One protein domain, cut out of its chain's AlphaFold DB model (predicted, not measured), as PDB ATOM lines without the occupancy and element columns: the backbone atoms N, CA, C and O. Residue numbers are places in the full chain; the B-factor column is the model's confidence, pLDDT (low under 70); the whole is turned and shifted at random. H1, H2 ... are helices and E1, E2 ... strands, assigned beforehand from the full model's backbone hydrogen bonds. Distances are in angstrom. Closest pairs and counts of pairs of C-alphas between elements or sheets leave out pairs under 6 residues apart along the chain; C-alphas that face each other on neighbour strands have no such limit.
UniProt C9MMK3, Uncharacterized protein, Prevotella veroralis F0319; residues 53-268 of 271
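What this domain is: This is residues 53 to 268 of the 271 residues of an uncharacterized protein of Prevotella veroralis F0319 (UniProt C9MMK3). A strongly twisted four-stranded sheet, E3 E9 E8 E7, has the three-stranded sheet E1 E2 E4 partly face to face with it, strands crossed, and the small hairpin E5 E6 facing another part of it. H1 packs on one face of the four-stranded sheet, H2 and H3 lie farther out beyond H1, and a long stretch without named elements, residues 53 to 117, winds along the outside. The printed part has 216 residues with four named helices and nine named strands, in the order H1 E1 E2 H2 H3 H4 E3 E4 E5 E6 E7 E8 E9; the three sheets are antiparallel. The class is mixed, helices and strands, with under half of the residues in named elements. The whole is compact, with a radius of gyration of the C-alphas of 16.7 A and spans of 48 by 39 by 26 A.

Where its parts are: After residues 53 to 117, H1 is residues 118 to 127, 14.4 A long, from C-alpha 118 at (12.590, -9.015, -43.495). E1 is residues 131 to 139, 21.2 A, and E2 142 to 151, 27.7 A. H2 is residues 153 to 159, H3 164 to 169, H4 185 to 189, E3 191 to 193, E4 207 to 211, E5 213 to 217 and E6 222 to 226. E7 is residues 229 to 237, 21.4 A, E8 244 to 251, 21.3 A, and E9 254 to 261, 20.9 A, ending at C-alpha 261 at (2.528, -19.654, -39.004).

How they stand to each other: E7, E8 and E9 form a meander, each strand the antiparallel neighbour of the one before; N 232 and O 248 are 2.9 A apart, N 249 and O 256 2.8 A. E3 is an edge strand beside E9, with N 193 to O 255 at 2.9 A. H1 is on one face of this sheet, making two layers; its closest C-alphas to E9 are Val 125 and Val 255, 5.9 A. H4 only grazes the sheet. The three sheets form a stack, face to face in turn. In E1 E2 E4, N 133 and O 147 are 2.9 A apart, N 148 and O 210 2.8 A; its strands stand at 89 degrees to those of the four-stranded sheet. E4 runs on into E5 at 51 degrees; in the hairpin E5 and E6, N 217 and O 222 are 2.8 A apart. H1 touches H3 at a steep tilt of 57 degrees, closest at C-alphas 120 and 168, 5.8 A. H2 touches H1, closest at C-alphas 156 and 127, 6.5 A. Every O i to N i+4 pair is within hydrogen-bond range in H1, H2, H3 and H4.

The domain as a whole: The C-alphas farthest apart, Ala 87 and His 161, are 49.2 A apart. The printed part has no cut. The links H3 to H4 and E3 to E4 are long. No printed residue is under 70 in pLDDT.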
ATOM      1  N   HIS A  53      27.700 -30.197 -32.504       93.88
ATOM      2  CA  HIS A  53      26.518 -30.573 -31.744       93.88
ATOM      3  C   HIS A  53      25.600 -29.357 -31.626       93.88
ATOM      4  O   HIS A  53      25.946 -28.372 -30.976       93.88
ATOM      5  N   TYR A  54      24.431 -29.422 -32.254       95.94
ATOM      6  CA  TYR A  54      23.410 -28.395 -32.132       95.94
ATOM      7  C   TYR A  54      22.464 -28.695 -30.978       95.94
ATOM      8  O   TYR A  54      22.055 -29.836 -30.755       95.94
ATOM      9  N   SER A  55      22.087 -27.635 -30.269       93.31
ATOM     10  CA  SER A  55      21.078 -27.710 -29.225       93.31
ATOM     11  C   SER A  55      19.666 -27.732 -29.812       93.31
ATOM     12  O   SER A  55      19.350 -27.020 -30.772       93.31
ATOM     13  N   SER A  56      18.796 -28.541 -29.208       93.12
ATOM     14  CA  SER A  56      17.378 -28.645 -29.559       93.12
ATOM     15  C   SER A  56      16.500 -27.605 -28.853       93.12
ATOM     16  O   SER A  56      15.287 -27.593 -29.053       93.12
ATOM     17  N   ASP A  57      17.098 -26.709 -28.067       94.62
ATOM     18  CA  ASP A  57      16.412 -25.651 -27.319       94.62
ATOM     19  C   ASP A  57      16.254 -24.334 -28.096       94.62
ATOM     20  O   ASP A  57      15.667 -23.391 -27.570       94.62
ATOM     21  N   ARG A  58      16.730 -24.248 -29.349       96.06
ATOM     22  CA  ARG A  58      16.573 -23.038 -30.183       96.06
ATOM     23  C   ARG A  58      15.366 -23.075 -31.123       96.06
ATOM     24  O   ARG A  58      15.241 -22.188 -31.962       96.06
ATOM     25  N   TYR A  59      14.465 -24.056 -31.001       98.00
ATOM     26  CA  TYR A  59      13.180 -24.032 -31.715       98.00
ATOM     27  C   TYR A  59      12.161 -23.217 -30.929       98.00
ATOM     28  O   TYR A  59      11.719 -23.629 -29.858       98.00
ATOM     29  N   TYR A  60      11.763 -22.076 -31.474       98.25
ATOM     30  CA  TYR A  60      10.828 -21.157 -30.835       98.25
ATOM     31  C   TYR A  60       9.595 -20.986 -31.709       98.25
ATOM     32  O   TYR A  60       9.706 -20.923 -32.933       98.25
ATOM     33  N   LEU A  61       8.426 -20.857 -31.085       98.31
ATOM     34  CA  LEU A  61       7.317 -20.153 -31.724       98.31
ATOM     35  C   LEU A  61       7.743 -18.696 -31.955       98.31
ATOM     36  O   LEU A  61       8.632 -18.204 -31.256       98.31
ATOM     37  N   TRP A  62       7.158 -18.004 -32.936       98.31
ATOM     38  CA  TRP A  62       7.679 -16.694 -33.338       98.31
ATOM     39  C   TRP A  62       7.753 -15.715 -32.159       98.31
ATOM     40  O   TRP A  62       6.741 -15.384 -31.540       98.31
ATOM     41  N   ASP A  63       8.970 -15.259 -31.866       98.19
ATOM     42  CA  ASP A  63       9.266 -14.319 -30.785       98.19
ATOM     43  C   ASP A  63       8.648 -14.709 -29.424       98.19
ATOM     44  O   ASP A  63       8.182 -13.857 -28.672       98.19
ATOM     45  N   ALA A  64       8.584 -16.001 -29.086       98.38
ATOM     46  CA  ALA A  64       8.152 -16.421 -27.751       98.38
ATOM     47  C   ALA A  64       9.071 -15.848 -26.645       98.38
ATOM     48  O   ALA A  64      10.119 -15.247 -26.904       98.38
ATOM     49  N   ALA A  65       8.662 -15.972 -25.378       98.44
ATOM     50  CA  ALA A  65       9.457 -15.451 -24.264       98.44
ATOM     51  C   ALA A  65      10.880 -16.049 -24.247       98.44
ATOM     52  O   ALA A  65      11.081 -17.227 -24.547       98.44
ATOM     53  N   VAL A  66      11.880 -15.238 -23.891       97.88
ATOM     54  CA  VAL A  66      13.283 -15.685 -23.827       97.88
ATOM     55  C   VAL A  66      13.408 -16.853 -22.843       97.88
ATOM     56  O   VAL A  66      12.881 -16.796 -21.733       97.88
ATOM     57  N   GLY A  67      14.065 -17.938 -23.264       97.25
ATOM     58  CA  GLY A  67      14.184 -19.171 -22.477       97.25
ATOM     59  C   GLY A  67      12.936 -20.066 -22.491       97.25
ATOM     60  O   GLY A  67      12.946 -21.127 -21.866       97.25
ATOM     61  N   LYS A  68      11.872 -19.681 -23.207       98.19
ATOM     62  CA  LYS A  68      10.637 -20.460 -23.393       98.19
ATOM     63  C   LYS A  68      10.543 -21.014 -24.814       98.19
ATOM     64  O   LYS A  68       9.633 -20.688 -25.572       98.19
ATOM     65  N   ASN A  69      11.510 -21.862 -25.166       97.81
ATOM     66  CA  ASN A  69      11.481 -22.613 -26.419       97.81
ATOM     67  C   ASN A  69      10.244 -23.534 -26.494       97.81
ATOM     68  O   ASN A  69       9.585 -23.798 -25.487       97.81
ATOM     69  N   ALA A  70       9.938 -24.049 -27.685       97.81
ATOM     70  CA  ALA A  70       8.713 -24.801 -27.965       97.81
ATOM     71  C   ALA A  70       8.502 -26.036 -27.065       97.81
ATOM     72  O   ALA A  70       7.362 -26.432 -26.828       97.81
ATOM     73  N   TRP A  71       9.576 -26.610 -26.527       97.81
ATOM     74  CA  TRP A  71       9.560 -27.811 -25.689       97.81
ATOM     75  C   TRP A  71      10.056 -27.545 -24.267       97.81
ATOM     76  O   TRP A  71      10.374 -28.480 -23.540       97.81
ATOM     77  N   LYS A  72      10.116 -26.275 -23.852       98.25
ATOM     78  CA  LYS A  72      10.523 -25.914 -22.498       98.25
ATOM     79  C   LYS A  72       9.597 -26.565 -21.466       98.25
ATOM     80  O   LYS A  72       8.381 -26.511 -21.630       98.25
ATOM     81  N   ASP A  73      10.188 -27.151 -20.425       97.62
ATOM     82  CA  ASP A  73       9.493 -27.903 -19.367       97.62
ATOM     83  C   ASP A  73       8.837 -29.220 -19.873       97.62
ATOM     84  O   ASP A  73       8.143 -29.909 -19.127       97.62
ATOM     85  N   HIS A  74       9.099 -29.590 -21.135       97.25
ATOM     86  CA  HIS A  74       8.641 -30.789 -21.846       97.25
ATOM     87  C   HIS A  74       9.772 -31.396 -22.703       97.25
ATOM     88  O   HIS A  74       9.539 -31.972 -23.767       97.25
ATOM     89  N   GLU A  75      11.029 -31.267 -22.268       96.94
ATOM     90  CA  GLU A  75      12.201 -31.650 -23.062       96.94
ATOM     91  C   GLU A  75      12.239 -33.162 -23.356       96.94
ATOM     92  O   GLU A  75      12.709 -33.579 -24.412       96.94
ATOM     93  N   ASN A  76      11.687 -33.986 -22.459       96.62
ATOM     94  CA  ASN A  76      11.565 -35.437 -22.653       96.62
ATOM     95  C   ASN A  76      10.442 -35.836 -23.625       96.62
ATOM     96  O   ASN A  76      10.432 -36.966 -24.110       96.62
ATOM     97  N   ASP A  77       9.514 -34.922 -23.910       97.50
ATOM     98  CA  ASP A  77       8.404 -35.128 -24.842       97.50
ATOM     99  C   ASP A  77       8.729 -34.642 -26.259       97.50
ATOM    100  O   ASP A  77       7.964 -34.917 -27.187       97.50
ATOM    101  N   GLN A  78       9.846 -33.923 -26.431       97.69
ATOM    102  CA  GLN A  78      10.288 -33.368 -27.706       97.69
ATOM    103  C   GLN A  78      10.496 -34.492 -28.739       97.69
ATOM    104  O   GLN A  78      11.359 -35.349 -28.545       97.69
ATOM    105  N   PRO A  79       9.759 -34.503 -29.865       98.00
ATOM    106  CA  PRO A  79      10.009 -35.447 -30.944       98.00
ATOM    107  C   PRO A  79      11.406 -35.255 -31.528       98.00
ATOM    108  O   PRO A  79      11.745 -34.163 -31.956       98.00
ATOM    109  N   VAL A  80      12.209 -36.319 -31.580       97.88
ATOM    110  CA  VAL A  80      13.638 -36.240 -31.958       97.88
ATOM    111  C   VAL A  80      13.974 -36.764 -33.359       97.88
ATOM    112  O   VAL A  80      15.115 -36.678 -33.814       97.88
ATOM    113  N   LEU A  81      12.985 -37.326 -34.055       98.19
ATOM    114  CA  LEU A  81      13.115 -37.894 -35.397       98.19
ATOM    115  C   LEU A  81      12.048 -37.308 -36.320       98.19
ATOM    116  O   LEU A  81      10.933 -37.029 -35.879       98.19
ATOM    117  N   ASN A  82      12.378 -37.166 -37.606       98.12
ATOM    118  CA  ASN A  82      11.423 -36.737 -38.631       98.12
ATOM    119  C   ASN A  82      10.155 -37.613 -38.616       98.12
ATOM    120  O   ASN A  82      10.246 -38.840 -38.576       98.12
ATOM    121  N   GLY A  83       8.983 -36.976 -38.660       97.81
ATOM    122  CA  GLY A  83       7.667 -37.617 -38.561       97.81
ATOM    123  C   GLY A  83       7.252 -37.990 -37.132       97.81
ATOM    124  O   GLY A  83       6.108 -38.380 -36.904       97.81
ATOM    125  N   GLY A  84       8.152 -37.862 -36.152       98.06
ATOM    126  CA  GLY A  84       7.808 -37.987 -34.742       98.06
ATOM    127  C   GLY A  84       6.899 -36.841 -34.303       98.06
ATOM    128  O   GLY A  84       7.102 -35.695 -34.706       98.06
ATOM    129  N   SER A  85       5.926 -37.142 -33.447       98.19
ATOM    130  CA  SER A  85       5.003 -36.152 -32.894       98.19
ATOM    131  C   SER A  85       4.697 -36.402 -31.419       98.19
ATOM    132  O   SER A  85       4.824 -37.522 -30.923       98.19
ATOM    133  N   ASN A  86       4.313 -35.342 -30.711       98.12
ATOM    134  CA  ASN A  86       3.839 -35.394 -29.329       98.12
ATOM    135  C   ASN A  86       2.830 -34.259 -29.102       98.12
ATOM    136  O   ASN A  86       2.930 -33.220 -29.739       98.12
ATOM    137  N   ALA A  87       1.859 -34.435 -28.205       97.12
ATOM    138  CA  ALA A  87       0.795 -33.466 -27.953       97.12
ATOM    139  C   ALA A  87       1.142 -32.356 -26.933       97.12
ATOM    140  O   ALA A  87       0.294 -31.485 -26.722       97.12
ATOM    141  N   ASN A  88       2.331 -32.363 -26.320       97.19
ATOM    142  CA  ASN A  88       2.760 -31.411 -25.277       97.19
ATOM    143  C   ASN A  88       3.304 -30.069 -25.807       97.19
ATOM    144  O   ASN A  88       3.893 -29.275 -25.066       97.19
ATOM    145  N   TYR A  89       3.083 -29.779 -27.089       95.88
ATOM    146  CA  TYR A  89       3.371 -28.470 -27.671       95.88
ATOM    147  C   TYR A  89       2.386 -27.382 -27.180       95.88
ATOM    148  O   TYR A  89       1.266 -27.701 -26.766       95.88
ATOM    149  N   PRO A  90       2.751 -26.089 -27.276       96.00
ATOM    150  CA  PRO A  90       1.873 -24.970 -26.923       96.00
ATOM    151  C   PRO A  90       0.625 -24.898 -27.809       96.00
ATOM    152  O   PRO A  90       0.738 -24.855 -29.033       96.00
ATOM    153  N   LYS A  91      -0.568 -24.822 -27.207       95.00
ATOM    154  CA  LYS A  91      -1.862 -24.808 -27.935       95.00
ATOM    155  C   LYS A  91      -2.659 -23.517 -27.804       95.00
ATOM    156  O   LYS A  91      -3.521 -23.254 -28.639       95.00
ATOM    157  N   ILE A  92      -2.407 -22.749 -26.749       95.06
ATOM    158  CA  ILE A  92      -3.193 -21.569 -26.389       95.06
ATOM    159  C   ILE A  92      -2.286 -20.436 -25.915       95.06
ATOM    160  O   ILE A  92      -1.174 -20.673 -25.444       95.06
ATOM    161  N   SER A  93      -2.804 -19.209 -25.957       94.62
ATOM    162  CA  SER A  93      -2.083 -17.994 -25.558       94.62
ATOM    163  C   SER A  93      -1.685 -17.923 -24.083       94.62
ATOM    164  O   SER A  93      -0.813 -17.132 -23.738       94.62
ATOM    165  N   GLY A  94      -2.297 -18.740 -23.219       96.81
ATOM    166  CA  GLY A  94      -1.910 -18.864 -21.812       96.81
ATOM    167  C   GLY A  94      -0.631 -19.677 -21.575       96.81
ATOM    168  O   GLY A  94      -0.098 -19.651 -20.470       96.81
ATOM    169  N   ASP A  95      -0.127 -20.400 -22.581       97.75
ATOM    170  CA  ASP A  95       1.137 -21.128 -22.466       97.75
ATOM    171  C   ASP A  95       2.322 -20.147 -22.490       97.75
ATOM    172  O   ASP A  95       2.427 -19.299 -23.374       97.75
ATOM    173  N   SER A  96       3.259 -20.279 -21.547       97.62
ATOM    174  CA  SER A  96       4.436 -19.397 -21.470       97.62
ATOM    175  C   SER A  96       5.346 -19.441 -22.709       97.62
ATOM    176  O   SER A  96       6.135 -18.522 -22.929       97.62
ATOM    177  N   ARG A  97       5.232 -20.498 -23.521       98.00
ATOM    178  CA  ARG A  97       5.974 -20.724 -24.773       98.00
ATOM    179  C   ARG A  97       5.254 -20.154 -26.001       98.00
ATOM    180  O   ARG A  97       5.733 -20.324 -27.121       98.00
ATOM    181  N   TRP A  98       4.082 -19.539 -25.825       97.56
ATOM    182  CA  TRP A  98       3.284 -19.010 -26.929       97.56
ATOM    183  C   TRP A  98       4.001 -17.874 -27.668       97.56
ATOM    184  O   TRP A  98       4.760 -17.100 -27.076       97.56
ATOM    185  N   TYR A  99       3.746 -17.767 -28.975       97.12
ATOM    186  CA  TYR A  99       4.327 -16.717 -29.814       97.12
ATOM    187  C   TYR A  99       3.905 -15.314 -29.359       97.12
ATOM    188  O   TYR A  99       2.863 -15.119 -28.727       97.12
ATOM    189  N   ASN A 100       4.687 -14.304 -29.739       96.94
ATOM    190  CA  ASN A 100       4.331 -12.907 -29.516       96.94
ATOM    191  C   ASN A 100       3.169 -12.475 -30.439       96.94
ATOM    192  O   ASN A 100       3.309 -12.522 -31.668       96.94
ATOM    193  N   PRO A 101       2.026 -12.010 -29.899       95.12
ATOM    194  CA  PRO A 101       0.893 -11.560 -30.708       95.12
ATOM    195  C   PRO A 101       1.089 -10.163 -31.319       95.12
ATOM    196  O   PRO A 101       0.164  -9.661 -31.952       95.12
ATOM    197  N   ALA A 102       2.257  -9.527 -31.142       94.94
ATOM    198  CA  ALA A 102       2.546  -8.189 -31.652       94.94
ATOM    199  C   ALA A 102       2.109  -8.020 -33.127       94.94
ATOM    200  O   ALA A 102       2.472  -8.844 -33.985       94.94
ATOM    201  N   PRO A 103       1.301  -6.991 -33.441       94.44
ATOM    202  CA  PRO A 103       0.837  -6.763 -34.800       94.44
ATOM    203  C   PRO A 103       1.984  -6.250 -35.670       94.44
ATOM    204  O   PRO A 103       2.952  -5.674 -35.187       94.44
ATOM    205  N   PHE A 104       1.866  -6.417 -36.983       94.06
ATOM    206  CA  PHE A 104       2.726  -5.679 -37.903       94.06
ATOM    207  C   PHE A 104       2.430  -4.168 -37.804       94.06
ATOM    208  O   PHE A 104       1.252  -3.819 -37.708       94.06
ATOM    209  N   PRO A 105       3.432  -3.265 -37.856       94.75
ATOM    210  CA  PRO A 105       4.866  -3.486 -38.104       94.75
ATOM    211  C   PRO A 105       5.736  -3.608 -36.835       94.75
ATOM    212  O   PRO A 105       6.936  -3.344 -36.884       94.75
ATOM    213  N   THR A 106       5.178  -3.962 -35.676       96.31
ATOM    214  CA  THR A 106       5.957  -4.068 -34.431       96.31
ATOM    215  C   THR A 106       6.983  -5.199 -34.527       96.31
ATOM    216  O   THR A 106       6.625  -6.374 -34.589       96.31
ATOM    217  N   SER A 107       8.267  -4.834 -34.532       97.06
ATOM    218  CA  SER A 107       9.386  -5.781 -34.539       97.06
ATOM    219  C   SER A 107       9.364  -6.698 -33.313       97.06
ATOM    220  O   SER A 107       8.827  -6.341 -32.265       97.06
ATOM    221  N   ALA A 108       9.998  -7.864 -33.441       98.06
ATOM    222  CA  ALA A 108      10.267  -8.777 -32.339       98.06
ATOM    223  C   ALA A 108      10.981  -8.062 -31.180       98.06
ATOM    224  O   ALA A 108      11.901  -7.270 -31.400       98.06
ATOM    225  N   THR A 109      10.573  -8.370 -29.949       98.06
ATOM    226  CA  THR A 109      11.137  -7.785 -28.717       98.06
ATOM    227  C   THR A 109      11.545  -8.845 -27.692       98.06
ATOM    228  O   THR A 109      11.870  -8.500 -26.557       98.06
ATOM    229  N   ARG A 110      11.458 -10.135 -28.038       98.12
ATOM    230  CA  ARG A 110      11.752 -11.274 -27.159       98.12
ATOM    231  C   ARG A 110      12.787 -12.180 -27.837       98.12
ATOM    232  O   ARG A 110      13.860 -11.700 -28.196       98.12
ATOM    233  N   SER A 111      12.521 -13.479 -27.990       98.25
ATOM    234  CA  SER A 111      13.507 -14.450 -28.476       98.25
ATOM    235  C   SER A 111      14.013 -14.184 -29.897       98.25
ATOM    236  O   SER A 111      15.127 -14.584 -30.221       98.25
ATOM    237  N   ALA A 112      13.227 -13.525 -30.754       98.19
ATOM    238  CA  ALA A 112      13.596 -13.268 -32.145       98.19
ATOM    239  C   ALA A 112      14.231 -11.883 -32.365       98.19
ATOM    240  O   ALA A 112      14.511 -11.533 -33.507       98.19
ATOM    241  N   VAL A 113      14.498 -11.102 -31.310       97.62
ATOM    242  CA  VAL A 113      15.042  -9.732 -31.424       97.62
ATOM    243  C   VAL A 113      16.382  -9.663 -32.167       97.62
ATOM    244  O   VAL A 113      16.633  -8.709 -32.895       97.62
ATOM    245  N   ALA A 114      17.225 -10.688 -32.017       96.44
ATOM    246  CA  ALA A 114      18.534 -10.774 -32.668       96.44
ATOM    247  C   ALA A 114      18.484 -11.420 -34.066       96.44
ATOM    248  O   ALA A 114      19.509 -11.519 -34.735       96.44
ATOM    249  N   CYS A 115      17.315 -11.888 -34.515       98.00
ATOM    250  CA  CYS A 115      17.174 -12.463 -35.848       98.00
ATOM    251  C   CYS A 115      17.168 -11.356 -36.920       98.00
ATOM    252  O   CYS A 115      16.635 -10.268 -36.666       98.00
ATOM    253  N   PRO A 116      17.660 -11.639 -38.142       98.19
ATOM    254  CA  PRO A 116      17.534 -10.720 -39.267       98.19
ATOM    255  C   PRO A 116      16.083 -10.294 -39.486       98.19
ATOM    256  O   PRO A 116      15.151 -11.091 -39.338       98.19
ATOM    257  N   ASN A 117      15.878  -9.036 -39.842       98.50
ATOM    258  CA  ASN A 117      14.579  -8.524 -40.244       98.50
ATOM    259  C   ASN A 117      14.242  -8.959 -41.686       98.50
ATOM    260  O   ASN A 117      15.052  -9.574 -42.386       98.50
ATOM    261  N   ALA A 118      13.030  -8.649 -42.148       97.75
ATOM    262  CA  ALA A 118      12.590  -9.015 -43.495       97.75
ATOM    263  C   ALA A 118      13.522  -8.468 -44.602       97.75
ATOM    264  O   ALA A 118      13.845  -9.181 -45.552       97.75
ATOM    265  N   ASN A 119      14.008  -7.232 -44.476       98.56
ATOM    266  CA  ASN A 119      14.913  -6.643 -45.464       98.56
ATOM    267  C   ASN A 119      16.245  -7.402 -45.528       98.56
ATOM    268  O   ASN A 119      16.697  -7.772 -46.612       98.56
ATOM    269  N   GLU A 120      16.841  -7.689 -44.371       98.62
ATOM    270  CA  GLU A 120      18.112  -8.410 -44.254       98.62
ATOM    271  C   GLU A 120      18.025  -9.824 -44.851       98.62
ATOM    272  O   GLU A 120      18.939 -10.254 -45.550       98.62
ATOM    273  N   MET A 121      16.904 -10.533 -44.670       98.44
ATOM    274  CA  MET A 121      16.694 -11.848 -45.296       98.44
ATOM    275  C   MET A 121      16.738 -11.800 -46.827       98.44
ATOM    276  O   MET A 121      17.301 -12.700 -47.452       98.44
ATOM    277  N   LEU A 122      16.192 -10.748 -47.442       98.44
ATOM    278  CA  LEU A 122      16.266 -10.569 -48.893       98.44
ATOM    279  C   LEU A 122      17.697 -10.279 -49.361       98.44
ATOM    280  O   LEU A 122      18.088 -10.755 -50.425       98.44
ATOM    281  N   TRP A 123      18.501  -9.571 -48.565       98.62
ATOM    282  CA  TRP A 123      19.930  -9.409 -48.843       98.62
ATOM    283  C   TRP A 123      20.680 -10.740 -48.793       98.62
ATOM    284  O   TRP A 123      21.449 -11.032 -49.707       98.62
ATOM    285  N   TYR A 124      20.412 -11.581 -47.792       98.56
ATOM    286  CA  TYR A 124      20.991 -12.923 -47.715       98.56
ATOM    287  C   TYR A 124      20.613 -13.797 -48.915       98.56
ATOM    288  O   TYR A 124      21.480 -14.456 -49.482       98.56
ATOM    289  N   VAL A 125      19.346 -13.801 -49.340       98.19
ATOM    290  CA  VAL A 125      18.928 -14.593 -50.508       98.19
ATOM    291  C   VAL A 125      19.594 -14.080 -51.783       98.19
ATOM    292  O   VAL A 125      20.146 -14.874 -52.538       98.19
ATOM    293  N   MET A 126      19.587 -12.771 -52.024       97.50
ATOM    294  CA  MET A 126      20.057 -12.203 -53.293       97.50
ATOM    295  C   MET A 126      21.588 -12.139 -53.405       97.50
ATOM    296  O   MET A 126      22.123 -12.358 -54.489       97.50
ATOM    297  N   TYR A 127      22.290 -11.869 -52.301       98.19
ATOM    298  CA  TYR A 127      23.726 -11.548 -52.289       98.19
ATOM    299  C   TYR A 127      24.544 -12.380 -51.295       98.19
ATOM    300  O   TYR A 127      25.752 -12.178 -51.155       98.19
ATOM    301  N   GLY A 128      23.921 -13.341 -50.611       97.75
ATOM    302  CA  GLY A 128      24.573 -14.154 -49.585       97.75
ATOM    303  C   GLY A 128      25.578 -15.179 -50.098       97.75
ATOM    304  O   GLY A 128      26.065 -15.939 -49.276       97.75
ATOM    305  N   ASP A 129      25.892 -15.221 -51.397       98.12
ATOM    306  CA  ASP A 129      26.818 -16.185 -52.021       98.12
ATOM    307  C   ASP A 129      26.676 -17.608 -51.444       98.12
ATOM    308  O   ASP A 129      27.535 -18.026 -50.676       98.12
ATOM    309  N   PRO A 130      25.577 -18.333 -51.709       98.44
ATOM    310  CA  PRO A 130      25.284 -19.564 -50.980       98.44
ATOM    311  C   PRO A 130      26.263 -20.707 -51.288       98.44
ATOM    312  O   PRO A 130      26.511 -21.016 -52.457       98.44
ATOM    313  N   HIS A 131      26.749 -21.396 -50.247       98.75
ATOM    314  CA  HIS A 131      27.530 -22.637 -50.381       98.75
ATOM    315  C   HIS A 131      26.909 -23.775 -49.567       98.75
ATOM    316  O   HIS A 131      26.742 -23.652 -48.350       98.75
ATOM    317  N   TRP A 132      26.588 -24.893 -50.214       98.62
ATOM    318  CA  TRP A 132      26.057 -26.070 -49.536       98.62
ATOM    319  C   TRP A 132      27.173 -26.965 -49.002       98.62
ATOM    320  O   TRP A 132      27.918 -27.586 -49.761       98.62
ATOM    321  N   ASP A 133      27.225 -27.113 -47.683       97.50
ATOM    322  CA  ASP A 133      28.204 -27.946 -46.996       97.50
ATOM    323  C   ASP A 133      27.571 -29.280 -46.563       97.50
ATOM    324  O   ASP A 133      26.696 -29.282 -45.688       97.50
ATOM    325  N   PRO A 134      27.990 -30.424 -47.145       95.81
ATOM    326  CA  PRO A 134      27.448 -31.743 -46.825       95.81
ATOM    327  C   PRO A 134      28.000 -32.338 -45.518       95.81
ATOM    328  O   PRO A 134      27.718 -33.501 -45.228       95.81
ATOM    329  N   SER A 135      28.797 -31.592 -44.745       94.69
ATOM    330  CA  SER A 135      29.415 -32.071 -43.506       94.69
ATOM    331  C   SER A 135      28.399 -32.575 -42.476       94.69
ATOM    332  O   SER A 135      27.256 -32.113 -42.402       94.69
ATOM    333  N   LEU A 136      28.851 -33.541 -41.671       96.19
ATOM    334  CA  LEU A 136      28.079 -34.134 -40.586       96.19
ATOM    335  C   LEU A 136      27.925 -33.170 -39.407       96.19
ATOM    336  O   LEU A 136      28.873 -32.510 -38.987       96.19
ATOM    337  N   TRP A 137      26.746 -33.197 -38.800       96.50
ATOM    338  CA  TRP A 137      26.439 -32.563 -37.522       96.50
ATOM    339  C   TRP A 137      25.428 -33.424 -36.766       96.50
ATOM    340  O   TRP A 137      24.855 -34.372 -37.306       96.50
ATOM    341  N   SER A 138      25.213 -33.133 -35.488       96.56
ATOM    342  CA  SER A 138      24.219 -33.858 -34.697       96.56
ATOM    343  C   SER A 138      23.309 -32.920 -33.928       96.56
ATOM    344  O   SER A 138      23.695 -31.816 -33.554       96.56
ATOM    345  N   ILE A 139      22.088 -33.381 -33.700       97.00
ATOM    346  CA  ILE A 139      21.075 -32.715 -32.884       97.00
ATOM    347  C   ILE A 139      20.187 -33.796 -32.275       97.00
ATOM    348  O   ILE A 139      20.001 -34.848 -32.885       97.00
ATOM    349  N   MET A 140      19.652 -33.575 -31.072       96.00
ATOM    350  CA  MET A 140      18.727 -34.525 -30.429       96.00
ATOM    351  C   MET A 140      19.269 -35.972 -30.376       96.00
ATOM    352  O   MET A 140      18.525 -36.933 -30.538       96.00
ATOM    353  N   LYS A 141      20.585 -36.128 -30.152       94.56
ATOM    354  CA  LYS A 141      21.316 -37.417 -30.121       94.56
ATOM    355  C   LYS A 141      21.344 -38.186 -31.453       94.56
ATOM    356  O   LYS A 141      21.740 -39.349 -31.460       94.56
ATOM    357  N   HIS A 142      20.980 -37.540 -32.556       97.19
ATOM    358  CA  HIS A 142      20.939 -38.136 -33.885       97.19
ATOM    359  C   HIS A 142      21.890 -37.454 -34.868       97.19
ATOM    360  O   HIS A 142      22.123 -36.245 -34.789       97.19
ATOM    361  N   LEU A 143      22.441 -38.241 -35.793       97.38
ATOM    362  CA  LEU A 143      23.342 -37.759 -36.841       97.38
ATOM    363  C   LEU A 143      22.556 -37.289 -38.068       97.38
ATOM    364  O   LEU A 143      21.687 -38.006 -38.572       97.38
ATOM    365  N   TYR A 144      22.934 -36.123 -38.580       97.69
ATOM    366  CA  TYR A 144      22.436 -35.538 -39.818       97.69
ATOM    367  C   TYR A 144      23.590 -34.902 -40.604       97.69
ATOM    368  O   TYR A 144      24.745 -34.912 -40.175       97.69
ATOM    369  N   ALA A 145      23.285 -34.404 -41.797       96.75
ATOM    370  CA  ALA A 145      24.258 -33.802 -42.692       96.75
ATOM    371  C   ALA A 145      23.606 -32.670 -43.481       96.75
ATOM    372  O   ALA A 145      22.395 -32.700 -43.723       96.75
ATOM    373  N   GLY A 146      24.417 -31.722 -43.938       97.31
ATOM    374  CA  GLY A 146      23.952 -30.680 -44.845       97.31
ATOM    375  C   GLY A 146      23.565 -29.378 -44.151       97.31
ATOM    376  O   GLY A 146      22.921 -29.361 -43.100       97.31
ATOM    377  N   GLY A 147      23.929 -28.274 -44.781       98.25
ATOM    378  CA  GLY A 147      23.542 -26.930 -44.384       98.25
ATOM    379  C   GLY A 147      24.103 -25.905 -45.353       98.25
ATOM    380  O   GLY A 147      24.923 -26.227 -46.212       98.25
ATOM    381  N   MET A 148      23.655 -24.668 -45.210       98.75
ATOM    382  CA  MET A 148      24.004 -23.575 -46.101       98.75
ATOM    383  C   MET A 148      24.906 -22.574 -45.395       98.75
ATOM    384  O   MET A 148      24.560 -22.063 -44.335       98.75
ATOM    385  N   TRP A 149      26.033 -22.241 -46.007       98.75
ATOM    386  CA  TRP A 149      26.790 -21.050 -45.655       98.75
ATOM    387  C   TRP A 149      26.247 -19.857 -46.432       98.75
ATOM    388  O   TRP A 149      26.096 -19.938 -47.650       98.75
ATOM    389  N   LEU A 150      25.994 -18.750 -45.735       98.62
ATOM    390  CA  LEU A 150      25.635 -17.463 -46.332       98.62
ATOM    391  C   LEU A 150      26.610 -16.390 -45.859       98.62
ATOM    392  O   LEU A 150      26.940 -16.332 -44.677       98.62
ATOM    393  N   LYS A 151      27.080 -15.535 -46.765       98.19
ATOM    394  CA  LYS A 151      27.962 -14.413 -46.451       98.19
ATOM    395  C   LYS A 151      27.307 -13.541 -45.383       98.19
ATOM    396  O   LYS A 151      26.118 -13.238 -45.470       98.19
ATOM    397  N   LYS A 152      28.073 -13.141 -44.369       97.69
ATOM    398  CA  LYS A 152      27.601 -12.246 -43.306       97.69
ATOM    399  C   LYS A 152      27.136 -10.919 -43.897       97.69
ATOM    400  O   LYS A 152      27.716 -10.426 -44.864       97.69
ATOM    401  N   LEU A 153      26.125 -10.321 -43.269       96.81
ATOM    402  CA  LEU A 153      25.518  -9.081 -43.746       96.81
ATOM    403  C   LEU A 153      26.547  -7.951 -43.891       96.81
ATOM    404  O   LEU A 153      26.522  -7.242 -44.887       96.81
ATOM    405  N   SER A 154      27.506  -7.855 -42.965       97.12
ATOM    406  CA  SER A 154      28.632  -6.914 -43.030       97.12
ATOM    407  C   SER A 154      29.446  -7.038 -44.325       97.12
ATOM    408  O   SER A 154      29.769  -6.038 -44.966       97.12
ATOM    409  N   GLY A 155      29.742  -8.267 -44.756       97.75
ATOM    410  CA  GLY A 155      30.464  -8.535 -45.998       97.75
ATOM    411  C   GLY A 155      29.638  -8.217 -47.245       97.75
ATOM    412  O   GLY A 155      30.192  -7.761 -48.245       97.75
ATOM    413  N   ILE A 156      28.319  -8.427 -47.189       98.38
ATOM    414  CA  ILE A 156      27.397  -8.013 -48.256       98.38
ATOM    415  C   ILE A 156      27.347  -6.482 -48.337       98.38
ATOM    416  O   ILE A 156      27.474  -5.932 -49.424       98.38
ATOM    417  N   ALA A 157      27.237  -5.792 -47.199       98.12
ATOM    418  CA  ALA A 157      27.183  -4.334 -47.123       98.12
ATOM    419  C   ALA A 157      28.388  -3.687 -47.821       98.12
ATOM    420  O   ALA A 157      28.221  -2.833 -48.691       98.12
ATOM    421  N   VAL A 158      29.600  -4.161 -47.512       97.75
ATOM    422  CA  VAL A 158      30.837  -3.691 -48.155       97.75
ATOM    423  C   VAL A 158      30.813  -3.927 -49.668       97.75
ATOM    424  O   VAL A 158      31.157  -3.020 -50.424       97.75
ATOM    425  N   ALA A 159      30.400  -5.119 -50.112       97.62
ATOM    426  CA  ALA A 159      30.371  -5.476 -51.532       97.62
ATOM    427  C   ALA A 159      29.352  -4.653 -52.339       97.62
ATOM    428  O   ALA A 159      29.616  -4.303 -53.483       97.62
ATOM    429  N   GLU A 160      28.221  -4.307 -51.726       97.75
ATOM    430  CA  GLU A 160      27.118  -3.584 -52.367       97.75
ATOM    431  C   GLU A 160      27.175  -2.064 -52.127       97.75
ATOM    432  O   GLU A 160      26.224  -1.344 -52.436       97.75
ATOM    433  N   HIS A 161      28.287  -1.554 -51.579       97.31
ATOM    434  CA  HIS A 161      28.483  -0.140 -51.236       97.31
ATOM    435  C   HIS A 161      27.361   0.424 -50.342       97.31
ATOM    436  O   HIS A 161      26.827   1.513 -50.577       97.31
ATOM    437  N   LYS A 162      27.000  -0.346 -49.311       97.31
ATOM    438  CA  LYS A 162      25.985  -0.033 -48.298       97.31
ATOM    439  C   LYS A 162      26.542  -0.148 -46.885       97.31
ATOM    440  O   LYS A 162      27.592  -0.730 -46.633       97.31
ATOM    441  N   THR A 163      25.782   0.380 -45.940       97.81
ATOM    442  CA  THR A 163      25.912   0.106 -44.510       97.81
ATOM    443  C   THR A 163      24.883  -0.938 -44.071       97.81
ATOM    444  O   THR A 163      23.798  -1.038 -44.645       97.81
ATOM    445  N   GLU A 164      25.167  -1.677 -42.996       97.00
ATOM    446  CA  GLU A 164      24.176  -2.594 -42.406       97.00
ATOM    447  C   GLU A 164      22.891  -1.862 -41.983       97.00
ATOM    448  O   GLU A 164      21.795  -2.403 -42.100       97.00
ATOM    449  N   THR A 165      23.002  -0.604 -41.546       97.69
ATOM    450  CA  THR A 165      21.846   0.242 -41.218       97.69
ATOM    451  C   THR A 165      20.954   0.490 -42.435       97.69
ATOM    452  O   THR A 165      19.733   0.392 -42.328       97.69
ATOM    453  N   GLU A 166      21.526   0.782 -43.605       98.00
ATOM    454  CA  GLU A 166      20.745   0.918 -44.842       98.00
ATOM    455  C   GLU A 166      20.074  -0.401 -45.228       98.00
ATOM    456  O   GLU A 166      18.897  -0.402 -45.582       98.00
ATOM    457  N   MET A 167      20.784  -1.525 -45.097       98.31
ATOM    458  CA  MET A 167      20.243  -2.852 -45.408       98.31
ATOM    459  C   MET A 167      19.106  -3.261 -44.466       98.31
ATOM    460  O   MET A 167      18.146  -3.898 -44.896       98.31
ATOM    461  N   LYS A 168      19.163  -2.844 -43.196       97.88
ATOM    462  CA  LYS A 168      18.058  -2.998 -42.240       97.88
ATOM    463  C   LYS A 168      16.834  -2.182 -42.634       97.88
ATOM    464  O   LYS A 168      15.716  -2.642 -42.410       97.88
ATOM    465  N   ASN A 169      17.034  -1.004 -43.220       97.94
ATOM    466  CA  ASN A 169      15.961  -0.076 -43.576       97.94
ATOM    467  C   ASN A 169      15.337  -0.350 -44.951       97.94
ATOM    468  O   ASN A 169      14.223   0.100 -45.195       97.94
ATOM    469  N   ALA A 170      16.018  -1.069 -45.847       97.81
ATOM    470  CA  ALA A 170      15.471  -1.427 -47.149       97.81
ATOM    471  C   ALA A 170      16.093  -2.709 -47.712       97.81
ATOM    472  O   ALA A 170      17.307  -2.910 -47.675       97.81
ATOM    473  N   ALA A 171      15.248  -3.556 -48.295       97.62
ATOM    474  CA  ALA A 171      15.668  -4.710 -49.078       97.62
ATOM    475  C   ALA A 171      16.348  -4.283 -50.396       97.62
ATOM    476  O   ALA A 171      16.212  -3.125 -50.817       97.62
ATOM    477  N   PRO A 172      16.999  -5.216 -51.121       96.50
ATOM    478  CA  PRO A 172      17.381  -4.985 -52.509       96.50
ATOM    479  C   PRO A 172      16.207  -4.432 -53.329       96.50
ATOM    480  O   PRO A 172      15.098  -4.966 -53.293       96.50
ATOM    481  N   GLY A 173      16.439  -3.332 -54.047       92.94
ATOM    482  CA  GLY A 173      15.390  -2.607 -54.775       92.94
ATOM    483  C   GLY A 173      14.664  -1.519 -53.968       92.94
ATOM    484  O   GLY A 173      13.741  -0.901 -54.490       92.94
ATOM    485  N   GLY A 174      15.069  -1.255 -52.720       95.69
ATOM    486  CA  GLY A 174      14.679  -0.057 -51.962       95.69
ATOM    487  C   GLY A 174      13.354  -0.144 -51.196       95.69
ATOM    488  O   GLY A 174      12.952   0.828 -50.567       95.69
ATOM    489  N   THR A 175      12.661  -1.286 -51.226       96.12
ATOM    490  CA  THR A 175      11.419  -1.476 -50.456       96.12
ATOM    491  C   THR A 175      11.728  -1.838 -49.004       96.12
ATOM    492  O   THR A 175      12.499  -2.760 -48.755       96.12
ATOM    493  N   ASP A 176      11.078  -1.166 -48.051       97.31
ATOM    494  CA  ASP A 176      11.148  -1.504 -46.624       97.31
ATOM    495  C   ASP A 176      10.047  -2.509 -46.234       97.31
ATOM    496  O   ASP A 176       8.927  -2.129 -45.875       97.31
ATOM    497  N   TYR A 177      10.369  -3.804 -46.273       96.62
ATOM    498  CA  TYR A 177       9.484  -4.911 -45.884       96.62
ATOM    499  C   TYR A 177       9.151  -4.948 -44.388       96.62
ATOM    500  O   TYR A 177       8.255  -5.694 -43.987       96.62
ATOM    501  N   THR A 178       9.813  -4.131 -43.563       96.81
ATOM    502  CA  THR A 178       9.487  -4.010 -42.136       96.81
ATOM    503  C   THR A 178       8.322  -3.062 -41.873       96.81
ATOM    504  O   THR A 178       7.723  -3.130 -40.804       96.81
ATOM    505  N   LYS A 179       7.954  -2.208 -42.842       95.25
ATOM    506  CA  LYS A 179       6.911  -1.177 -42.668       95.25
ATOM    507  C   LYS A 179       5.844  -1.165 -43.753       95.25
ATOM    508  O   LYS A 179       4.727  -0.722 -43.491       95.25
ATOM    509  N   VAL A 180       6.168  -1.609 -44.964       93.25
ATOM    510  CA  VAL A 180       5.268  -1.537 -46.121       93.25
ATOM    511  C   VAL A 180       3.995  -2.371 -45.918       93.25
ATOM    512  O   VAL A 180       4.039  -3.533 -45.520       93.25
ATOM    513  N   GLN A 181       2.841  -1.778 -46.236       86.94
ATOM    514  CA  GLN A 181       1.514  -2.405 -46.129       86.94
ATOM    515  C   GLN A 181       0.735  -2.247 -47.436       86.94
ATOM    516  O   GLN A 181      -0.359  -1.692 -47.474       86.94
ATOM    517  N   LEU A 182       1.330  -2.694 -48.541       84.75
ATOM    518  CA  LEU A 182       0.644  -2.723 -49.832       84.75
ATOM    519  C   LEU A 182      -0.097  -4.058 -50.011       84.75
ATOM    520  O   LEU A 182       0.386  -5.092 -49.532       84.75
ATOM    521  N   PRO A 183      -1.234  -4.083 -50.728       82.06
ATOM    522  CA  PRO A 183      -1.909  -5.330 -51.065       82.06
ATOM    523  C   PRO A 183      -0.934  -6.328 -51.697       82.06
ATOM    524  O   PRO A 183      -0.192  -5.980 -52.617       82.06
ATOM    525  N   LYS A 184      -0.928  -7.569 -51.191       82.62
ATOM    526  CA  LYS A 184      -0.060  -8.660 -51.670       82.62
ATOM    527  C   LYS A 184       1.443  -8.361 -51.630       82.62
ATOM    528  O   LYS A 184       2.222  -8.991 -52.339       82.62
ATOM    529  N   ILE A 185       1.894  -7.429 -50.784       85.81
ATOM    530  CA  ILE A 185       3.327  -7.116 -50.673       85.81
ATOM    531  C   ILE A 185       4.169  -8.330 -50.263       85.81
ATOM    532  O   ILE A 185       5.310  -8.472 -50.692       85.81
ATOM    533  N   TYR A 186       3.573  -9.254 -49.512       81.88
ATOM    534  CA  TYR A 186       4.188 -10.518 -49.123       81.88
ATOM    535  C   TYR A 186       4.496 -11.446 -50.311       81.88
ATOM    536  O   TYR A 186       5.413 -12.248 -50.203       81.88
ATOM    537  N   ASP A 187       3.804 -11.330 -51.452       86.31
ATOM    538  CA  ASP A 187       4.130 -12.124 -52.648       86.31
ATOM    539  C   ASP A 187       5.443 -11.641 -53.277       86.31
ATOM    540  O   ASP A 187       6.196 -12.427 -53.845       86.31
ATOM    541  N   LYS A 188       5.765 -10.349 -53.124       90.19
ATOM    542  CA  LYS A 188       7.045  -9.782 -53.576       90.19
ATOM    543  C   LYS A 188       8.213 -10.158 -52.663       90.19
ATOM    544  O   LYS A 188       9.357 -10.103 -53.112       90.19
ATOM    545  N   PHE A 189       7.919 -10.546 -51.419       93.50
ATOM    546  CA  PHE A 189       8.910 -11.041 -50.465       93.50
ATOM    547  C   PHE A 189       9.436 -12.428 -50.841       93.50
ATOM    548  O   PHE A 189      10.575 -12.748 -50.519       93.50
ATOM    549  N   LEU A 190       8.633 -13.245 -51.528       95.38
ATOM    550  CA  LEU A 190       9.035 -14.588 -51.930       95.38
ATOM    551  C   LEU A 190      10.126 -14.510 -53.001       95.38
ATOM    552  O   LEU A 190       9.883 -14.070 -54.129       95.38
ATOM    553  N   LYS A 191      11.342 -14.919 -52.635       97.12
ATOM    554  CA  LYS A 191      12.508 -14.970 -53.519       97.12
ATOM    555  C   LYS A 191      13.240 -16.277 -53.328       97.12
ATOM    556  O   LYS A 191      13.393 -16.750 -52.207       97.12
ATOM    557  N   ASP A 192      13.723 -16.795 -54.446       97.44
ATOM    558  CA  ASP A 192      14.569 -17.972 -54.505       97.44
ATOM    559  C   ASP A 192      15.946 -17.569 -55.013       97.44
ATOM    560  O   ASP A 192      16.069 -16.814 -55.980       97.44
ATOM    561  N   ASN A 193      16.976 -18.129 -54.393       98.25
ATOM    562  CA  ASN A 193      18.296 -18.234 -54.982       98.25
ATOM    563  C   ASN A 193      18.632 -19.714 -55.143       98.25
ATOM    564  O   ASN A 193      18.719 -20.448 -54.158       98.25
ATOM    565  N   THR A 194      18.786 -20.142 -56.394       98.25
ATOM    566  CA  THR A 194      19.118 -21.520 -56.780       98.25
ATOM    567  C   THR A 194      20.546 -21.656 -57.307       98.25
ATOM    568  O   THR A 194      20.939 -22.731 -57.756       98.25
ATOM    569  N   THR A 195      21.334 -20.580 -57.272       98.12
ATOM    570  CA  THR A 195      22.749 -20.589 -57.649       98.12
ATOM    571  C   THR A 195      23.570 -20.920 -56.410       98.12
ATOM    572  O   THR A 195      24.022 -20.032 -55.690       98.12
ATOM    573  N   ILE A 196      23.710 -22.216 -56.141       98.38
ATOM    574  CA  ILE A 196      24.384 -22.736 -54.950       98.38
ATOM    575  C   ILE A 196      25.735 -23.327 -55.348       98.38
ATOM    576  O   ILE A 196      25.815 -24.132 -56.276       98.38
ATOM    577  N   LYS A 197      26.798 -22.939 -54.642       98.38
ATOM    578  CA  LYS A 197      28.125 -23.545 -54.788       98.38
ATOM    579  C   LYS A 197      28.228 -24.795 -53.918       98.38
ATOM    580  O   LYS A 197      27.707 -24.823 -52.806       98.38
ATOM    581  N   ASP A 198      28.914 -25.819 -54.410       97.38
ATOM    582  CA  ASP A 198      29.147 -27.039 -53.640       97.38
ATOM    583  C   ASP A 198      30.346 -26.884 -52.694       97.38
ATOM    584  O   ASP A 198      31.429 -26.455 -53.099       97.38
ATOM    585  N   GLY A 199      30.171 -27.320 -51.447       96.44
ATOM    586  CA  GLY A 199      31.223 -27.404 -50.441       96.44
ATOM    587  C   GLY A 199      31.219 -26.253 -49.438       96.44
ATOM    588  O   GLY A 199      30.319 -25.425 -49.384       96.44
ATOM    589  N   ARG A 200      32.238 -26.235 -48.581       96.00
ATOM    590  CA  ARG A 200      32.456 -25.164 -47.606       96.00
ATOM    591  C   ARG A 200      33.121 -23.964 -48.302       96.00
ATOM    592  O   ARG A 200      34.050 -24.191 -49.081       96.00
ATOM    593  N   PRO A 201      32.729 -22.707 -48.013       97.12
ATOM    594  CA  PRO A 201      33.413 -21.541 -48.569       97.12
ATOM    595  C   PRO A 201      34.882 -21.507 -48.127       97.12
ATOM    596  O   PRO A 201      35.222 -21.955 -47.031       97.12
ATOM    597  N   SER A 202      35.752 -20.929 -48.959       95.00
ATOM    598  CA  SER A 202      37.200 -20.848 -48.698       95.00
ATOM    599  C   SER A 202      37.549 -20.089 -47.415       95.00
ATOM    600  O   SER A 202      38.482 -20.477 -46.717       95.00
ATOM    601  N   ASN A 203      36.763 -19.060 -47.075       95.56
ATOM    602  CA  ASN A 203      36.905 -18.258 -45.857       95.56
ATOM    603  C   ASN A 203      35.635 -18.359 -44.989       95.56
ATOM    604  O   ASN A 203      34.812 -17.445 -44.998       95.56
ATOM    605  N   PRO A 204      35.443 -19.438 -44.208       94.56
ATOM    606  CA  PRO A 204      34.212 -19.659 -43.441       94.56
ATOM    607  C   PRO A 204      33.886 -18.560 -42.421       94.56
ATOM    608  O   PRO A 204      32.728 -18.385 -42.064       94.56
ATOM    609  N   ASN A 205      34.889 -17.806 -41.962       96.44
ATOM    610  CA  ASN A 205      34.709 -16.720 -40.994       96.44
ATOM    611  C   ASN A 205      33.890 -15.544 -41.550       96.44
ATOM    612  O   ASN A 205      33.283 -14.808 -40.769       96.44
ATOM    613  N   ASP A 206      33.829 -15.403 -42.875       97.50
ATOM    614  CA  ASP A 206      33.052 -14.368 -43.562       97.50
ATOM    615  C   ASP A 206      31.579 -14.774 -43.740       97.50
ATOM    616  O   ASP A 206      30.773 -14.005 -44.265       97.50
ATOM    617  N   TYR A 207      31.213 -15.984 -43.303       98.25
ATOM    618  CA  TYR A 207      29.909 -16.598 -43.518       98.25
ATOM    619  C   TYR A 207      29.259 -16.989 -42.186       98.25
ATOM    620  O   TYR A 207      29.917 -17.182 -41.164       98.25
ATOM    621  N   VAL A 208      27.937 -17.105 -42.208       97.56
ATOM    622  CA  VAL A 208      27.119 -17.739 -41.179       97.56
ATOM    623  C   VAL A 208      26.649 -19.092 -41.705       97.56
ATOM    624  O   VAL A 208      26.243 -19.199 -42.863       97.56
ATOM    625  N   TYR A 209      26.724 -20.129 -40.873       98.12
ATOM    626  CA  TYR A 209      26.273 -21.467 -41.243       98.12
ATOM    627  C   TYR A 209      24.865 -21.748 -40.722       98.12
ATOM    628  O   TYR A 209      24.582 -21.612 -39.533       98.12
ATOM    629  N   LEU A 210      24.002 -22.190 -41.627       98.38
ATOM    630  CA  LEU A 210      22.608 -22.529 -41.402       98.38
ATOM    631  C   LEU A 210      22.419 -24.038 -41.652       98.38
ATOM    632  O   LEU A 210      22.225 -24.441 -42.803       98.38
ATOM    633  N   PRO A 211      22.505 -24.902 -40.622       98.06
ATOM    634  CA  PRO A 211      22.259 -26.335 -40.791       98.06
ATOM    635  C   PRO A 211      20.850 -26.618 -41.335       98.06
ATOM    636  O   PRO A 211      19.902 -25.878 -41.082       98.06
ATOM    637  N   ALA A 212      20.664 -27.737 -42.036       98.25
ATOM    638  CA  ALA A 212      19.335 -28.198 -42.443       98.25
ATOM    639  C   ALA A 212      18.537 -28.724 -41.228       98.25
ATOM    640  O   ALA A 212      18.287 -29.915 -41.084       98.25
ATOM    641  N   ILE A 213      18.187 -27.829 -40.307       97.44
ATOM    642  CA  ILE A 213      17.793 -28.138 -38.928       97.44
ATOM    643  C   ILE A 213      16.320 -28.545 -38.777       97.44
ATOM    644  O   ILE A 213      15.873 -28.889 -37.689       97.44
ATOM    645  N   GLY A 214      15.542 -28.519 -39.851       97.88
ATOM    646  CA  GLY A 214      14.119 -28.824 -39.841       97.88
ATOM    647  C   GLY A 214      13.262 -27.760 -39.159       97.88
ATOM    648  O   GLY A 214      13.625 -26.587 -39.049       97.88
ATOM    649  N   THR A 215      12.073 -28.177 -38.735       97.81
ATOM    650  CA  THR A 215      11.080 -27.350 -38.042       97.81
ATOM    651  C   THR A 215      10.080 -28.233 -37.303       97.81
ATOM    652  O   THR A 215       9.879 -29.385 -37.690       97.81
ATOM    653  N   TYR A 216       9.407 -27.685 -36.289       98.31
ATOM    654  CA  TYR A 216       8.195 -28.299 -35.759       98.31
ATOM    655  C   TYR A 216       6.930 -27.645 -36.313       98.31
ATOM    656  O   TYR A 216       6.749 -26.427 -36.227       98.31
ATOM    657  N   ILE A 217       6.021 -28.481 -36.798       97.06
ATOM    658  CA  ILE A 217       4.675 -28.114 -37.227       97.06
ATOM    659  C   ILE A 217       3.730 -28.348 -36.049       97.06
ATOM    660  O   ILE A 217       3.311 -29.478 -35.782       97.06
ATOM    661  N   LEU A 218       3.446 -27.297 -35.274       90.19
ATOM    662  CA  LEU A 218       2.882 -27.505 -33.940       90.19
ATOM    663  C   LEU A 218       1.387 -27.751 -33.918       90.19
ATOM    664  O   LEU A 218       0.954 -28.386 -32.981       90.19
ATOM    665  N   ASN A 219       0.595 -27.448 -34.947       88.31
ATOM    666  CA  ASN A 219      -0.784 -27.972 -34.983       88.31
ATOM    667  C   ASN A 219      -0.848 -29.521 -34.969       88.31
ATOM    668  O   ASN A 219      -1.903 -30.088 -34.689       88.31
ATOM    669  N   LYS A 220       0.278 -30.199 -35.231       91.94
ATOM    670  CA  LYS A 220       0.465 -31.652 -35.110       91.94
ATOM    671  C   LYS A 220       1.508 -32.050 -34.061       91.94
ATOM    672  O   LYS A 220       1.672 -33.235 -33.795       91.94
ATOM    673  N   GLY A 221       2.223 -31.082 -33.486       95.06
ATOM    674  CA  GLY A 221       3.377 -31.334 -32.626       95.06
ATOM    675  C   GLY A 221       4.479 -32.142 -33.304       95.06
ATOM    676  O   GLY A 221       5.120 -32.937 -32.632       95.06
ATOM    677  N   GLU A 222       4.650 -32.005 -34.621       98.12
ATOM    678  CA  GLU A 222       5.437 -32.925 -35.453       98.12
ATOM    679  C   GLU A 222       6.776 -32.311 -35.882       98.12
ATOM    680  O   GLU A 222       6.799 -31.180 -36.370       98.12
ATOM    681  N   LEU A 223       7.881 -33.052 -35.743       98.50
ATOM    682  CA  LEU A 223       9.195 -32.669 -36.275       98.50
ATOM    683  C   LEU A 223       9.313 -33.051 -37.752       98.50
ATOM    684  O   LEU A 223       9.080 -34.202 -38.124       98.50
ATOM    685  N   GLN A 224       9.744 -32.115 -38.593       98.06
ATOM    686  CA  GLN A 224       9.901 -32.336 -40.028       98.06
ATOM    687  C   GLN A 224      11.218 -31.778 -40.575       98.06
ATOM    688  O   GLN A 224      11.736 -30.766 -40.104       98.06
ATOM    689  N   ASN A 225      11.679 -32.386 -41.670       98.00
ATOM    690  CA  ASN A 225      12.730 -31.890 -42.565       98.00
ATOM    691  C   ASN A 225      14.150 -31.770 -41.986       98.00
ATOM    692  O   ASN A 225      14.997 -31.155 -42.632       98.00
ATOM    693  N   VAL A 226      14.459 -32.368 -40.833       98.38
ATOM    694  CA  VAL A 226      15.841 -32.399 -40.327       98.38
ATOM    695  C   VAL A 226      16.731 -33.158 -41.320       98.38
ATOM    696  O   VAL A 226      16.370 -34.243 -41.775       98.38
ATOM    697  N   GLY A 227      17.864 -32.563 -41.692       97.81
ATOM    698  CA  GLY A 227      18.771 -33.025 -42.747       97.81
ATOM    699  C   GLY A 227      18.315 -32.706 -44.178       97.81
ATOM    700  O   GLY A 227      19.019 -33.050 -45.123       97.81
ATOM    701  N   VAL A 228      17.152 -32.068 -44.361       97.94
ATOM    702  CA  VAL A 228      16.583 -31.749 -45.686       97.94
ATOM    703  C   VAL A 228      16.440 -30.243 -45.878       97.94
ATOM    704  O   VAL A 228      16.927 -29.702 -46.869       97.94
ATOM    705  N   ARG A 229      15.795 -29.558 -44.923       98.06
ATOM    706  CA  ARG A 229      15.588 -28.103 -44.930       98.06
ATOM    707  C   ARG A 229      15.880 -27.509 -43.562       98.06
ATOM    708  O   ARG A 229      15.596 -28.152 -42.562       98.06
ATOM    709  N   GLY A 230      16.370 -26.280 -43.494       97.88
ATOM    710  CA  GLY A 230      16.391 -25.474 -42.266       97.88
ATOM    711  C   GLY A 230      15.393 -24.326 -42.366       97.88
ATOM    712  O   GLY A 230      15.269 -23.747 -43.442       97.88
ATOM    713  N   PHE A 231      14.690 -24.001 -41.278       98.25
ATOM    714  CA  PHE A 231      13.772 -22.857 -41.206       98.25
ATOM    715  C   PHE A 231      14.182 -21.917 -40.075       98.25
ATOM    716  O   PHE A 231      14.347 -22.358 -38.935       98.25
ATOM    717  N   TYR A 232      14.294 -20.629 -40.396       98.50
ATOM    718  CA  TYR A 232      14.840 -19.600 -39.517       98.50
ATOM    719  C   TYR A 232      13.889 -18.423 -39.388       98.50
ATOM    720  O   TYR A 232      13.446 -17.872 -40.398       98.50
ATOM    721  N   TRP A 233      13.582 -18.017 -38.157       98.31
ATOM    722  CA  TRP A 233      12.725 -16.856 -37.929       98.31
ATOM    723  C   TRP A 233      13.385 -15.546 -38.343       98.31
ATOM    724  O   TRP A 233      14.596 -15.378 -38.214       98.31
ATOM    725  N   SER A 234      12.558 -14.601 -38.791       98.06
ATOM    726  CA  SER A 234      12.921 -13.185 -38.808       98.06
ATOM    727  C   SER A 234      12.459 -12.486 -37.531       98.06
ATOM    728  O   SER A 234      11.541 -12.947 -36.841       98.06
ATOM    729  N   SER A 235      13.013 -11.304 -37.277       98.31
ATOM    730  CA  SER A 235      12.491 -10.362 -36.281       98.31
ATOM    731  C   SER A 235      11.248  -9.596 -36.763       98.31
ATOM    732  O   SER A 235      10.710  -8.767 -36.033       98.31
ATOM    733  N   THR A 236      10.752  -9.850 -37.981       97.62
ATOM    734  CA  THR A 236       9.668  -9.075 -38.600       97.62
ATOM    735  C   THR A 236       8.385  -9.906 -38.734       97.62
ATOM    736  O   THR A 236       8.374 -10.939 -39.415       97.62
ATOM    737  N   PRO A 237       7.261  -9.468 -38.139       95.69
ATOM    738  CA  PRO A 237       5.977 -10.105 -38.403       95.69
ATOM    739  C   PRO A 237       5.552  -9.928 -39.869       95.69
ATOM    740  O   PRO A 237       6.023  -9.035 -40.562       95.69
ATOM    741  N   ARG A 238       4.613 -10.742 -40.360       91.88
ATOM    742  CA  ARG A 238       4.005 -10.517 -41.681       91.88
ATOM    743  C   ARG A 238       2.818  -9.541 -41.550       91.88
ATOM    744  O   ARG A 238       2.073  -9.669 -40.572       91.88
ATOM    745  N   PRO A 239       2.580  -8.629 -42.515       88.38
ATOM    746  CA  PRO A 239       1.397  -7.759 -42.560       88.38
ATOM    747  C   PRO A 239       0.120  -8.532 -42.958       88.38
ATOM    748  O   PRO A 239      -0.525  -8.214 -43.952       88.38
ATOM    749  N   ASP A 240      -0.207  -9.601 -42.223       80.88
ATOM    750  CA  ASP A 240      -1.329 -10.504 -42.512       80.88
ATOM    751  C   ASP A 240      -1.880 -11.146 -41.221       80.88
ATOM    752  O   ASP A 240      -1.445 -12.218 -40.784       80.88
ATOM    753  N   GLY A 241      -2.786 -10.430 -40.545       74.25
ATOM    754  CA  GLY A 241      -3.633 -10.968 -39.468       74.25
ATOM    755  C   GLY A 241      -2.935 -11.424 -38.179       74.25
ATOM    756  O   GLY A 241      -3.546 -12.138 -37.394       74.25
ATOM    757  N   ALA A 242      -1.668 -11.055 -37.951       82.19
ATOM    758  CA  ALA A 242      -0.850 -11.492 -36.807       82.19
ATOM    759  C   ALA A 242      -0.693 -13.025 -36.650       82.19
ATOM    760  O   ALA A 242      -0.259 -13.505 -35.604       82.19
ATOM    761  N   LEU A 243      -0.993 -13.795 -37.702       89.31
ATOM    762  CA  LEU A 243      -0.882 -15.259 -37.703       89.31
ATOM    763  C   LEU A 243       0.470 -15.751 -38.212       89.31
ATOM    764  O   LEU A 243       0.889 -16.855 -37.876       89.31
ATOM    765  N   ASN A 244       1.159 -14.933 -39.009       93.88
ATOM    766  CA  ASN A 244       2.389 -15.305 -39.695       93.88
ATOM    767  C   ASN A 244       3.537 -14.341 -39.372       93.88
ATOM    768  O   ASN A 244       3.328 -13.176 -39.008       93.88
ATOM    769  N   ALA A 245       4.759 -14.828 -39.542       96.25
ATOM    770  CA  ALA A 245       5.972 -14.021 -39.568       96.25
ATOM    771  C   ALA A 245       6.849 -14.427 -40.752       96.25
ATOM    772  O   ALA A 245       6.708 -15.538 -41.278       96.25
ATOM    773  N   TYR A 246       7.723 -13.522 -41.189       97.38
ATOM    774  CA  TYR A 246       8.676 -13.846 -42.243       97.38
ATOM    775  C   TYR A 246       9.720 -14.836 -41.727       97.38
ATOM    776  O   TYR A 246      10.088 -14.817 -40.546       97.38
ATOM    777  N   ASN A 247      10.191 -15.701 -42.617       97.62
ATOM    778  CA  ASN A 247      11.248 -16.658 -42.342       97.62
ATOM    779  C   ASN A 247      12.192 -16.786 -43.548       97.62
ATOM    780  O   ASN A 247      11.899 -16.327 -44.655       97.62
ATOM    781  N   LEU A 248      13.332 -17.422 -43.312       98.44
ATOM    782  CA  LEU A 248      14.250 -17.863 -44.350       98.44
ATOM    783  C   LEU A 248      14.377 -19.378 -44.257       98.44
ATOM    784  O   LEU A 248      14.463 -19.937 -43.160       98.44
ATOM    785  N   SER A 249      14.387 -20.042 -45.406       98.38
ATOM    786  CA  SER A 249      14.639 -21.473 -45.490       98.38
ATOM    787  C   SER A 249      15.830 -21.790 -46.381       98.38
ATOM    788  O   SER A 249      16.092 -21.095 -47.362       98.38
ATOM    789  N   VAL A 250      16.553 -22.845 -46.014       98.62
ATOM    790  CA  VAL A 250      17.719 -23.346 -46.746       98.62
ATOM    791  C   VAL A 250      17.554 -24.829 -47.034       98.62
ATOM    792  O   VAL A 250      17.103 -25.583 -46.174       98.62
ATOM    793  N   GLU A 251      17.934 -25.254 -48.229       98.19
ATOM    794  CA  GLU A 251      18.042 -26.651 -48.652       98.19
ATOM    795  C   GLU A 251      19.133 -26.778 -49.723       98.19
ATOM    796  O   GLU A 251      19.605 -25.771 -50.249       98.19
ATOM    797  N   LYS A 252      19.533 -28.008 -50.075       97.94
ATOM    798  CA  LYS A 252      20.709 -28.266 -50.927       97.94
ATOM    799  C   LYS A 252      20.790 -27.426 -52.204       97.94
ATOM    800  O   LYS A 252      21.873 -27.006 -52.584       97.94
ATOM    801  N   GLY A 253      19.658 -27.201 -52.864       97.88
ATOM    802  CA  GLY A 253      19.601 -26.462 -54.126       97.88
ATOM    803  C   GLY A 253      18.971 -25.078 -54.025       97.88
ATOM    804  O   GLY A 253      18.690 -24.493 -55.069       97.88
ATOM    805  N   LYS A 254      18.658 -24.579 -52.819       98.25
ATOM    806  CA  LYS A 254      17.863 -23.355 -52.695       98.25
ATOM    807  C   LYS A 254      18.008 -22.642 -51.355       98.25
ATOM    808  O   LYS A 254      17.933 -23.254 -50.290       98.25
ATOM    809  N   VAL A 255      18.086 -21.319 -51.429       98.62
ATOM    810  CA  VAL A 255      17.804 -20.395 -50.326       98.62
ATOM    811  C   VAL A 255      16.514 -19.657 -50.670       98.62
ATOM    812  O   VAL A 255      16.381 -19.163 -51.788       98.62
ATOM    813  N   HIS A 256      15.562 -19.604 -49.744       98.31
ATOM    814  CA  HIS A 256      14.233 -19.049 -49.995       98.31
ATOM    815  C   HIS A 256      13.776 -18.128 -48.863       98.31
ATOM    816  O   HIS A 256      13.778 -18.537 -47.698       98.31
ATOM    817  N   THR A 257      13.331 -16.917 -49.199       97.88
ATOM    818  CA  THR A 257      12.579 -16.048 -48.283       97.88
ATOM    819  C   THR A 257      11.102 -16.413 -48.320       97.88
ATOM    820  O   THR A 257      10.478 -16.414 -49.378       97.88
ATOM    821  N   GLY A 258      10.528 -16.692 -47.153       95.50
ATOM    822  CA  GLY A 258       9.160 -17.167 -47.022       95.50
ATOM    823  C   GLY A 258       8.431 -16.582 -45.821       95.50
ATOM    824  O   GLY A 258       8.799 -15.563 -45.232       95.50
ATOM    825  N   TYR A 259       7.351 -17.246 -45.443       94.06
ATOM    826  CA  TYR A 259       6.644 -16.972 -44.205       94.06
ATOM    827  C   TYR A 259       6.124 -18.272 -43.610       94.06
ATOM    828  O   TYR A 259       5.938 -19.271 -44.306       94.06
ATOM    829  N   GLY A 260       5.879 -18.251 -42.306       93.69
ATOM    830  CA  GLY A 260       5.351 -19.392 -41.575       93.69
ATOM    831  C   GLY A 260       4.338 -18.959 -40.517       93.69
ATOM    832  O   GLY A 260       4.445 -17.838 -40.002       93.69
ATOM    833  N   PRO A 261       3.381 -19.838 -40.168       95.50
ATOM    834  CA  PRO A 261       2.528 -19.654 -39.004       95.50
ATOM    835  C   PRO A 261       3.373 -19.438 -37.750       95.50
ATOM    836  O   PRO A 261       4.269 -20.229 -37.461       95.50
ATOM    837  N   ARG A 262       3.084 -18.387 -36.978       96.50
ATOM    838  CA  ARG A 262       3.825 -18.042 -35.750       96.50
ATOM    839  C   ARG A 262       3.753 -19.130 -34.684       96.50
ATOM    840  O   ARG A 262       4.617 -19.187 -33.815       96.50
ATOM    841  N   ASN A 263       2.727 -19.973 -34.749       95.62
ATOM    842  CA  ASN A 263       2.562 -21.123 -33.877       95.62
ATOM    843  C   ASN A 263       3.376 -22.344 -34.317       95.62
ATOM    844  O   ASN A 263       3.369 -23.311 -33.580       95.62
ATOM    845  N   ASN A 264       4.080 -22.340 -35.451       97.06
ATOM    846  CA  ASN A 264       5.109 -23.348 -35.718       97.06
ATOM    847  C   ASN A 264       6.395 -23.003 -34.965       97.06
ATOM    848  O   ASN A 264       6.617 -21.845 -34.620       97.06
ATOM    849  N   ALA A 265       7.265 -23.990 -34.743       97.94
ATOM    850  CA  ALA A 265       8.584 -23.730 -34.183       97.94
ATOM    851  C   ALA A 265       9.658 -23.780 -35.273       97.94
ATOM    852  O   ALA A 265       9.956 -24.842 -35.834       97.94
ATOM    853  N   HIS A 266      10.254 -22.626 -35.558       98.00
ATOM    854  CA  HIS A 266      11.451 -22.505 -36.386       98.00
ATOM    855  C   HIS A 266      12.660 -22.230 -35.493       98.00
ATOM    856  O   HIS A 266      12.523 -21.853 -34.325       98.00
ATOM    857  N   TRP A 267      13.848 -22.472 -36.031       97.62
ATOM    858  CA  TRP A 267      15.085 -22.239 -35.305       97.62
ATOM    859  C   TRP A 267      15.388 -20.735 -35.282       97.62
ATOM    860  O   TRP A 267      15.076 -20.008 -36.230       97.62
ATOM    861  N   LEU A 268      15.962 -20.239 -34.190       97.31
ATOM    862  CA  LEU A 268      16.480 -18.870 -34.159       97.31
ATOM    863  C   LEU A 268      17.745 -18.770 -35.016       97.31
ATOM    864  O   LEU A 268      18.480 -19.751 -35.165       97.31
TER     865      LEU A 268